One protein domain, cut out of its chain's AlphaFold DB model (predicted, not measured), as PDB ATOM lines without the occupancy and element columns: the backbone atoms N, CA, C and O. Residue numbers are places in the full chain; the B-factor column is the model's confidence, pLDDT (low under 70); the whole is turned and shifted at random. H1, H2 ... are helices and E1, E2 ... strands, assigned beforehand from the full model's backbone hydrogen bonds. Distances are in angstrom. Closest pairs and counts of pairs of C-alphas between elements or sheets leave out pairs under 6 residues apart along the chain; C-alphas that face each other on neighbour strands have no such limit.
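This is residues 86 to 153 of the 334 residues of a protein of Brugia malayi (UniProt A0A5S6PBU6). A small two-stranded antiparallel ribbon, E1 and E2, is in the middle of a flat, open arrangement, with the short helix H2 at one end of the ribbon and H3 near its other end, on the E2 side. The longest helix, H1, is set off on the E1 side, and the long unnamed stretch of residues 86 to 97 leads to it. The printed part has 68 residues with three named helices and two named strands, in the order H1, E1, H2, E2, H3, and its class is mixed, helices and strands. It is only just compact, close to loose, with a radius of gyration of the C-alphas of 13.1 A and spans of 35 by 30 by 15 A.

After residues 86 to 97, H1 holds residues 98 to 110, 18.0 A long, and begins with C-alpha 98 at (174.270, 126.080, 87.775). E1 is residues 116 to 119, 10.6 A long, and H2 is residues 120 to 124. E2 is residues 131 to 134, 9.9 A long. H3 is residues 138 to 147, 14.2 A long, and ends with C-alpha 147 at (170.190, 148.155, 108.742).

E1 and E2 are antiparallel neighbours, with 161 degrees between their directions. N 118 and O 132 are within hydrogen-bond range at 2.9 A, as are N 132 and O 118 at 2.8 A. The closest C-alphas of H2 and E2 are those of Thr 120 and Ser 131, 5.1 A apart. Those of E2 and H3 are Ala 134 and Leu 141, 6.8 A apart. H1 is apart from H2, E2 and H3, and its residues 98 to 103 stand free. In H1, H2 and H3, every O i to N i+4 pair is within hydrogen-bond range.

The two C-alphas farthest apart, those of Val 110 and Arg 151, are 36.2 A apart. The printed part has no cut, and none of its links between named elements is long. The mean pLDDT of the printed part is 77.8, and residues 86 to 101 are under 70.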
ATOM      1  N   ARG A  86     164.400 140.114 116.067       53.98
ATOM      2  CA  ARG A  86     164.773 141.118 117.084       53.98
ATOM      3  C   ARG A  86     166.263 141.499 116.932       53.98
ATOM      4  O   ARG A  86     166.608 142.608 117.307       53.98
ATOM      5  N   SER A  87     167.074 140.619 116.313       32.26
ATOM      6  CA  SER A  87     168.414 140.837 115.719       32.26
ATOM      7  C   SER A  87     168.972 139.491 115.188       32.26
ATOM      8  O   SER A  87     168.935 138.525 115.947       32.26
ATOM      9  N   GLY A  88     169.479 139.433 113.937       37.95
ATOM     10  CA  GLY A  88     170.235 138.314 113.297       37.95
ATOM     11  C   GLY A  88     169.482 136.976 113.096       37.95
ATOM     12  O   GLY A  88     168.498 136.714 113.770       37.95
ATOM     13  N   ASN A  89     169.840 136.031 112.220       38.11
ATOM     14  CA  ASN A  89     170.932 135.841 111.262       38.11
ATOM     15  C   ASN A  89     170.469 134.713 110.295       38.11
ATOM     16  O   ASN A  89     170.001 133.678 110.770       38.11
ATOM     17  N   LEU A  90     170.556 134.894 108.972       37.80
ATOM     18  CA  LEU A  90     170.197 133.882 107.962       37.80
ATOM     19  C   LEU A  90     171.446 133.557 107.135       37.80
ATOM     20  O   LEU A  90     171.687 134.170 106.101       37.80
ATOM     21  N   THR A  91     172.271 132.617 107.596       35.55
ATOM     22  CA  THR A  91     173.452 132.165 106.843       35.55
ATOM     23  C   THR A  91     173.235 130.761 106.307       35.55
ATOM     24  O   THR A  91     173.506 129.800 107.020       35.55
ATOM     25  N   GLU A  92     172.809 130.637 105.048       38.90
ATOM     26  CA  GLU A  92     172.954 129.398 104.275       38.90
ATOM     27  C   GLU A  92     173.181 129.664 102.777       38.90
ATOM     28  O   GLU A  92     172.774 130.689 102.228       38.90
ATOM     29  N   ARG A  93     173.871 128.722 102.116       36.12
ATOM     30  CA  ARG A  93     174.219 128.785 100.689       36.12
ATOM     31  C   ARG A  93     172.983 128.511  99.826       36.12
ATOM     32  O   ARG A  93     172.401 127.433  99.877       36.12
ATOM     33  N   GLN A  94     172.610 129.489  99.008       33.79
ATOM     34  CA  GLN A  94     171.426 129.459  98.150       33.79
ATOM     35  C   GLN A  94     171.632 128.619  96.872       33.79
ATOM     36  O   GLN A  94     172.620 128.841  96.167       33.79
ATOM     37  N   PRO A  95     170.709 127.711  96.500       36.42
ATOM     38  CA  PRO A  95     170.759 127.034  95.206       36.42
ATOM     39  C   PRO A  95     170.274 127.986  94.098       36.42
ATOM     40  O   PRO A  95     169.152 128.475  94.156       36.42
ATOM     41  N   LYS A  96     171.116 128.250  93.091       41.65
ATOM     42  CA  LYS A  96     170.751 128.920  91.826       41.65
ATOM     43  C   LYS A  96     170.976 127.972  90.644       41.65
ATOM     44  O   LYS A  96     171.685 126.975  90.785       41.65
ATOM     45  N   ALA A  97     170.460 128.348  89.469       48.19
ATOM     46  CA  ALA A  97     170.852 127.774  88.181       48.19
ATOM     47  C   ALA A  97     172.387 127.670  88.064       48.19
ATOM     48  O   ALA A  97     173.113 128.607  88.413       48.19
ATOM     49  N   ILE A  98     172.875 126.514  87.600       55.80
ATOM     50  CA  ILE A  98     174.270 126.080  87.775       55.80
ATOM     51  C   ILE A  98     175.298 127.069  87.221       55.80
ATOM     52  O   ILE A  98     176.317 127.318  87.855       55.80
ATOM     53  N   GLU A  99     175.014 127.687  86.076       62.69
ATOM     54  CA  GLU A  99     175.930 128.650  85.473       62.69
ATOM     55  C   GLU A  99     175.948 129.979  86.232       62.69
ATOM     56  O   GLU A  99     177.024 130.503  86.502       62.69
ATOM     57  N   CYS A 100     174.790 130.510  86.634       59.87
ATOM     58  CA  CYS A 100     174.739 131.714  87.464       59.87
ATOM     59  C   CYS A 100     175.464 131.495  88.793       59.87
ATOM     60  O   CYS A 100     176.161 132.391  89.259       59.87
ATOM     61  N   ARG A 101     175.324 130.304  89.392       63.65
ATOM     62  CA  ARG A 101     176.084 129.929  90.585       63.65
ATOM     63  C   ARG A 101     177.579 129.949  90.294       63.65
ATOM     64  O   ARG A 101     178.295 130.648  90.993       63.65
ATOM     65  N   ASN A 102     178.028 129.243  89.258       70.77
ATOM     66  CA  ASN A 102     179.447 129.157  88.930       70.77
ATOM     67  C   ASN A 102     180.040 130.543  88.642       70.77
ATOM     68  O   ASN A 102     181.106 130.841  89.150       70.77
ATOM     69  N   ARG A 103     179.329 131.419  87.918       74.50
ATOM     70  CA  ARG A 103     179.782 132.797  87.658       74.50
ATOM     71  C   ARG A 103     179.850 133.642  88.924       74.50
ATOM     72  O   ARG A 103     180.756 134.451  89.056       74.50
ATOM     73  N   ILE A 104     178.900 133.477  89.845       75.57
ATOM     74  CA  ILE A 104     178.916 134.183  91.133       75.57
ATOM     75  C   ILE A 104     180.053 133.663  92.010       75.57
ATOM     76  O   ILE A 104     180.765 134.466  92.595       75.57
ATOM     77  N   GLU A 105     180.248 132.348  92.088       76.27
ATOM     78  CA  GLU A 105     181.350 131.732  92.835       76.27
ATOM     79  C   GLU A 105     182.710 132.121  92.245       76.27
ATOM     80  O   GLU A 105     183.600 132.537  92.982       76.27
ATOM     81  N   GLU A 106     182.855 132.063  90.921       79.68
ATOM     82  CA  GLU A 106     184.034 132.536  90.200       79.68
ATOM     83  C   GLU A 106     184.271 134.012  90.519       79.68
ATOM     84  O   GLU A 106     185.290 134.351  91.110       79.68
ATOM     85  N   ALA A 107     183.295 134.886  90.286       77.17
ATOM     86  CA  ALA A 107     183.431 136.306  90.585       77.17
ATOM     87  C   ALA A 107     183.671 136.611  92.078       77.17
ATOM     88  O   ALA A 107     184.322 137.601  92.383       77.17
ATOM     89  N   GLY A 108     183.205 135.776  93.007       76.23
ATOM     90  CA  GLY A 108     183.525 135.900  94.432       76.23
ATOM     91  C   GLY A 108     184.926 135.400  94.802       76.23
ATOM     92  O   GLY A 108     185.488 135.843  95.799       76.23
ATOM     93  N   SER A 109     185.490 134.476  94.019       78.37
ATOM     94  CA  SER A 109     186.825 133.899  94.243       78.37
ATOM     95  C   SER A 109     187.956 134.676  93.568       78.37
ATOM     96  O   SER A 109     189.042 134.757  94.138       78.37
ATOM     97  N   VAL A 110     187.718 135.252  92.385       81.59
ATOM     98  CA  VAL A 110     188.700 136.075  91.648       81.59
ATOM     99  C   VAL A 110     188.383 137.568  91.654       81.59
ATOM    100  O   VAL A 110     189.281 138.378  91.441       81.59
ATOM    101  N   GLY A 111     187.128 137.943  91.875       80.49
ATOM    102  CA  GLY A 111     186.687 139.333  91.891       80.49
ATOM    103  C   GLY A 111     186.323 139.824  93.288       80.49
ATOM    104  O   GLY A 111     186.681 139.237  94.308       80.49
ATOM    105  N   TYR A 112     185.594 140.936  93.317       83.23
ATOM    106  CA  TYR A 112     185.065 141.524  94.538       83.23
ATOM    107  C   TYR A 112     183.558 141.735  94.379       83.23
ATOM    108  O   TYR A 112     183.120 142.517  93.537       83.23
ATOM    109  N   ILE A 113     182.769 140.996  95.163       85.88
ATOM    110  CA  ILE A 113     181.309 141.117  95.230       85.88
ATOM    111  C   ILE A 113     180.923 141.367  96.688       85.88
ATOM    112  O   ILE A 113     181.028 140.460  97.515       85.88
ATOM    113  N   ASP A 114     180.422 142.567  96.984       89.49
ATOM    114  CA  ASP A 114     179.912 142.919  98.316       89.49
ATOM    115  C   ASP A 114     178.669 142.108  98.681       89.49
ATOM    116  O   ASP A 114     178.583 141.489  99.744       89.49
ATOM    117  N   ALA A 115     177.695 142.103  97.772       91.49
ATOM    118  CA  ALA A 115     176.427 141.423  97.938       91.49
ATOM    119  C   ALA A 115     175.803 141.081  96.584       91.49
ATOM    120  O   ALA A 115     176.046 141.734  95.569       91.49
ATOM    121  N   PHE A 116     174.937 140.077  96.590       91.12
ATOM    122  CA  PHE A 116     174.037 139.764  95.494       91.12
ATOM    123  C   PHE A 116     172.630 139.515  96.036       91.12
ATOM    124  O   PHE A 116     172.449 138.983  97.133       91.12
ATOM    125  N   ILE A 117     171.633 139.951  95.261       94.29
ATOM    126  CA  ILE A 117     170.228 139.964  95.665       94.29
ATOM    127  C   ILE A 117     169.390 139.183  94.652       94.29
ATOM    128  O   ILE A 117     169.574 139.308  93.440       94.29
ATOM    129  N   GLN A 118     168.460 138.368  95.150       92.00
ATOM    130  CA  GLN A 118     167.570 137.537  94.342       92.00
ATOM    131  C   GLN A 118     166.114 137.708  94.760       92.00
ATOM    132  O   GLN A 118     165.805 137.634  95.943       92.00
ATOM    133  N   SER A 119     165.212 137.840  93.789       95.77
ATOM    134  CA  SER A 119     163.756 137.780  94.010       95.77
ATOM    135  C   SER A 119     163.337 136.373  94.425       95.77
ATOM    136  O   SER A 119     163.760 135.413  93.776       95.77
ATOM    137  N   THR A 120     162.485 136.208  95.435       95.73
ATOM    138  CA  THR A 120     162.004 134.861  95.786       95.73
ATOM    139  C   THR A 120     160.967 134.349  94.795       95.73
ATOM    140  O   THR A 120     161.041 133.197  94.387       95.73
ATOM    141  N   ASP A 121     160.053 135.199  94.335       96.85
ATOM    142  CA  ASP A 121     159.004 134.845  93.374       96.85
ATOM    143  C   ASP A 121     159.580 134.327  92.050       96.85
ATOM    144  O   ASP A 121     159.226 133.244  91.592       96.85
ATOM    145  N   LYS A 122     160.570 135.038  91.499       94.96
ATOM    146  CA  LYS A 122     161.185 134.702  90.204       94.96
ATOM    147  C   LYS A 122     162.066 133.454  90.232       94.96
ATOM    148  O   LYS A 122     162.371 132.914  89.175       94.96
ATOM    149  N   ASN A 123     162.536 133.043  91.412       94.76
ATOM    150  CA  ASN A 123     163.495 131.939  91.551       94.76
ATOM    151  C   ASN A 123     162.906 130.703  92.245       94.76
ATOM    152  O   ASN A 123     163.467 129.618  92.106       94.76
ATOM    153  N   PHE A 124     161.804 130.862  92.984       96.03
ATOM    154  CA  PHE A 124     161.216 129.816  93.824       96.03
ATOM    155  C   PHE A 124     159.701 129.688  93.672       96.03
ATOM    156  O   PHE A 124     159.098 128.967  94.456       96.03
ATOM    157  N   LEU A 125     159.078 130.352  92.688       97.00
ATOM    158  CA  LEU A 125     157.646 130.202  92.394       97.00
ATOM    159  C   LEU A 125     156.747 130.476  93.616       97.00
ATOM    160  O   LEU A 125     155.762 129.786  93.861       97.00
ATOM    161  N   VAL A 126     157.116 131.486  94.405       97.14
ATOM    162  CA  VAL A 126     156.336 131.987  95.549       97.14
ATOM    163  C   VAL A 126     155.703 133.343  95.216       97.14
ATOM    164  O   VAL A 126     156.105 133.973  94.239       97.14
ATOM    165  N   PRO A 127     154.728 133.840  95.998       98.24
ATOM    166  CA  PRO A 127     154.184 135.178  95.789       98.24
ATOM    167  C   PRO A 127     155.249 136.286  95.843       98.24
ATOM    168  O   PRO A 127     156.270 136.178  96.528       98.24
ATOM    169  N   VAL A 128     154.979 137.382  95.130       97.79
ATOM    170  CA  VAL A 128     155.823 138.586  95.120       97.79
ATOM    171  C   VAL A 128     155.937 139.174  96.529       97.79
ATOM    172  O   VAL A 128     154.954 139.235  97.265       97.79
ATOM    173  N   GLY A 129     157.129 139.665  96.882       93.27
ATOM    174  CA  GLY A 129     157.362 140.418  98.123       93.27
ATOM    175  C   GLY A 129     158.536 139.931  98.971       93.27
ATOM    176  O   GLY A 129     158.816 140.523 100.010       93.27
ATOM    177  N   GLY A 130     159.230 138.873  98.545       93.14
ATOM    178  CA  GLY A 130     160.448 138.385  99.186       93.14
ATOM    179  C   GLY A 130     161.695 138.563  98.328       93.14
ATOM    180  O   GLY A 130     161.656 138.519  97.096       93.14
ATOM    181  N   SER A 131     162.831 138.706  99.002       94.31
ATOM    182  CA  SER A 131     164.151 138.650  98.386       94.31
ATOM    183  C   SER A 131     165.143 137.945  99.300       94.31
ATOM    184  O   SER A 131     164.983 137.943 100.520       94.31
ATOM    185  N   ILE A 132     166.198 137.398  98.711       93.45
ATOM    186  CA  ILE A 132     167.343 136.855  99.432       93.45
ATOM    187  C   ILE A 132     168.528 137.769  99.177       93.45
ATOM    188  O   ILE A 132     168.846 138.048  98.023       93.45
ATOM    189  N   VAL A 133     169.164 138.211 100.256       91.57
ATOM    190  CA  VAL A 133     170.446 138.911 100.223       91.57
ATOM    191  C   VAL A 133     171.514 137.917 100.642       91.57
ATOM    192  O   VAL A 133     171.369 137.244 101.662       91.57
ATOM    193  N   ALA A 134     172.571 137.816  99.851       89.66
ATOM    194  CA  ALA A 134     173.705 136.962 100.149       89.66
ATOM    195  C   ALA A 134     175.012 137.693  99.842       89.66
ATOM    196  O   ALA A 134     175.073 138.562  98.973       89.66
ATOM    197  N   THR A 135     176.054 137.339 100.580       89.71
ATOM    198  CA  THR A 135     177.387 137.938 100.499       89.71
ATOM    199  C   THR A 135     178.438 136.832 100.601       89.71
ATOM    200  O   THR A 135     178.135 135.706 101.013       89.71
ATOM    201  N   PHE A 136     179.684 137.155 100.256       87.54
ATOM    202  CA  PHE A 136     180.837 136.304 100.577       87.54
ATOM    203  C   PHE A 136     181.457 136.635 101.944       87.54
ATOM    204  O   PHE A 136     182.191 135.815 102.491       87.54
ATOM    205  N   ASP A 137     181.124 137.797 102.519       87.83
ATOM    206  CA  ASP A 137     181.574 138.228 103.843       87.83
ATOM    207  C   ASP A 137     180.415 138.327 104.844       87.83
ATOM    208  O   ASP A 137     179.428 139.041 104.636       87.83
ATOM    209  N   LYS A 138     180.561 137.632 105.975       86.88
ATOM    210  CA  LYS A 138     179.543 137.591 107.028       86.88
ATOM    211  C   LYS A 138     179.338 138.958 107.687       86.88
ATOM    212  O   LYS A 138     178.203 139.278 108.023       86.88
ATOM    213  N   LYS A 139     180.391 139.770 107.852       90.66
ATOM    214  CA  LYS A 139     180.254 141.091 108.491       90.66
ATOM    215  C   LYS A 139     179.429 142.038 107.620       90.66
ATOM    216  O   LYS A 139     178.568 142.733 108.153       90.66
ATOM    217  N   SER A 140     179.630 142.018 106.302       90.99
ATOM    218  CA  SER A 140     178.787 142.745 105.346       90.99
ATOM    219  C   SER A 140     177.328 142.293 105.416       90.99
ATOM    220  O   SER A 140     176.432 143.136 105.445       90.99
ATOM    221  N   LEU A 141     177.064 140.982 105.522       88.54
ATOM    222  CA  LEU A 141     175.692 140.483 105.678       88.54
ATOM    223  C   LEU A 141     175.055 140.959 106.989       88.54
ATOM    224  O   LEU A 141     173.915 141.414 106.975       88.54
ATOM    225  N   ASP A 142     175.791 140.891 108.101       87.25
ATOM    226  CA  ASP A 142     175.322 141.364 109.406       87.25
ATOM    227  C   ASP A 142     175.039 142.875 109.375       87.25
ATOM    228  O   ASP A 142     174.037 143.327 109.926       87.25
ATOM    229  N   MET A 143     175.876 143.666 108.696       90.49
ATOM    230  CA  MET A 143     175.653 145.103 108.512       90.49
ATOM    231  C   MET A 143     174.351 145.374 107.749       90.49
ATOM    232  O   MET A 143     173.535 146.173 108.205       90.49
ATOM    233  N   ILE A 144     174.128 144.673 106.632       90.59
ATOM    234  CA  ILE A 144     172.899 144.804 105.839       90.59
ATOM    235  C   ILE A 144     171.678 144.375 106.662       90.59
ATOM    236  O   ILE A 144     170.667 145.074 106.683       90.59
ATOM    237  N   ALA A 145     171.765 143.251 107.377       86.80
ATOM    238  CA  ALA A 145     170.668 142.738 108.191       86.80
ATOM    239  C   ALA A 145     170.302 143.691 109.341       86.80
ATOM    240  O   ALA A 145     169.119 143.911 109.603       86.80
ATOM    241  N   ASN A 146     171.299 144.288 109.997       86.19
ATOM    242  CA  ASN A 146     171.093 145.240 111.091       86.19
ATOM    243  C   ASN A 146     170.625 146.624 110.614       86.19
ATOM    244  O   ASN A 146     170.170 147.420 111.433       86.19
ATOM    245  N   PHE A 147     170.712 146.914 109.314       90.43
ATOM    246  CA  PHE A 147     170.190 148.155 108.742       90.43
ATOM    247  C   PHE A 147     168.654 148.171 108.666       90.43
ATOM    248  O   PHE A 147     168.054 149.244 108.631       90.43
ATOM    249  N   TYR A 148     167.994 147.005 108.656       84.99
ATOM    250  CA  TYR A 148     166.534 146.933 108.582       84.99
ATOM    251  C   TYR A 148     165.884 147.384 109.907       84.99
ATOM    252  O   TYR A 148     166.090 146.741 110.941       84.99
ATOM    253  N   PRO A 149     165.056 148.447 109.914       85.21
ATOM    254  CA  PRO A 149     164.476 148.963 111.147       85.21
ATOM    255  C   PRO A 149     163.267 148.133 111.604       85.21
ATOM    256  O   PRO A 149     162.233 148.067 110.942       85.21
ATOM    257  N   GLY A 150     163.358 147.556 112.803       81.12
ATOM    258  CA  GLY A 150     162.230 146.902 113.470       81.12
ATOM    259  C   GLY A 150     161.973 145.460 113.014       81.12
ATOM    260  O   GLY A 150     162.898 144.704 112.734       81.12
ATOM    261  N   ARG A 151     160.699 145.042 113.028       77.38
ATOM    262  CA  ARG A 151     160.271 143.679 112.658       77.38
ATOM    263  C   ARG A 151     159.744 143.639 111.231       77.38
ATOM    264  O   ARG A 151     159.042 144.562 110.827       77.38
ATOM    265  N   ALA A 152     159.966 142.527 110.538       85.74
ATOM    266  CA  ALA A 152     159.440 142.285 109.194       85.74
ATOM    267  C   ALA A 152     158.338 141.210 109.180       85.74
ATOM    268  O   ALA A 152     158.154 140.458 110.143       85.74
ATOM    269  N   SER A 153     157.600 141.132 108.069       90.41
ATOM    270  CA  SER A 153     156.634 140.053 107.826       90.41
ATOM    271  C   SER A 153     157.339 138.700 107.696       90.41
ATOM    272  O   SER A 153     158.370 138.597 107.038       90.41
TER     273      SER A 153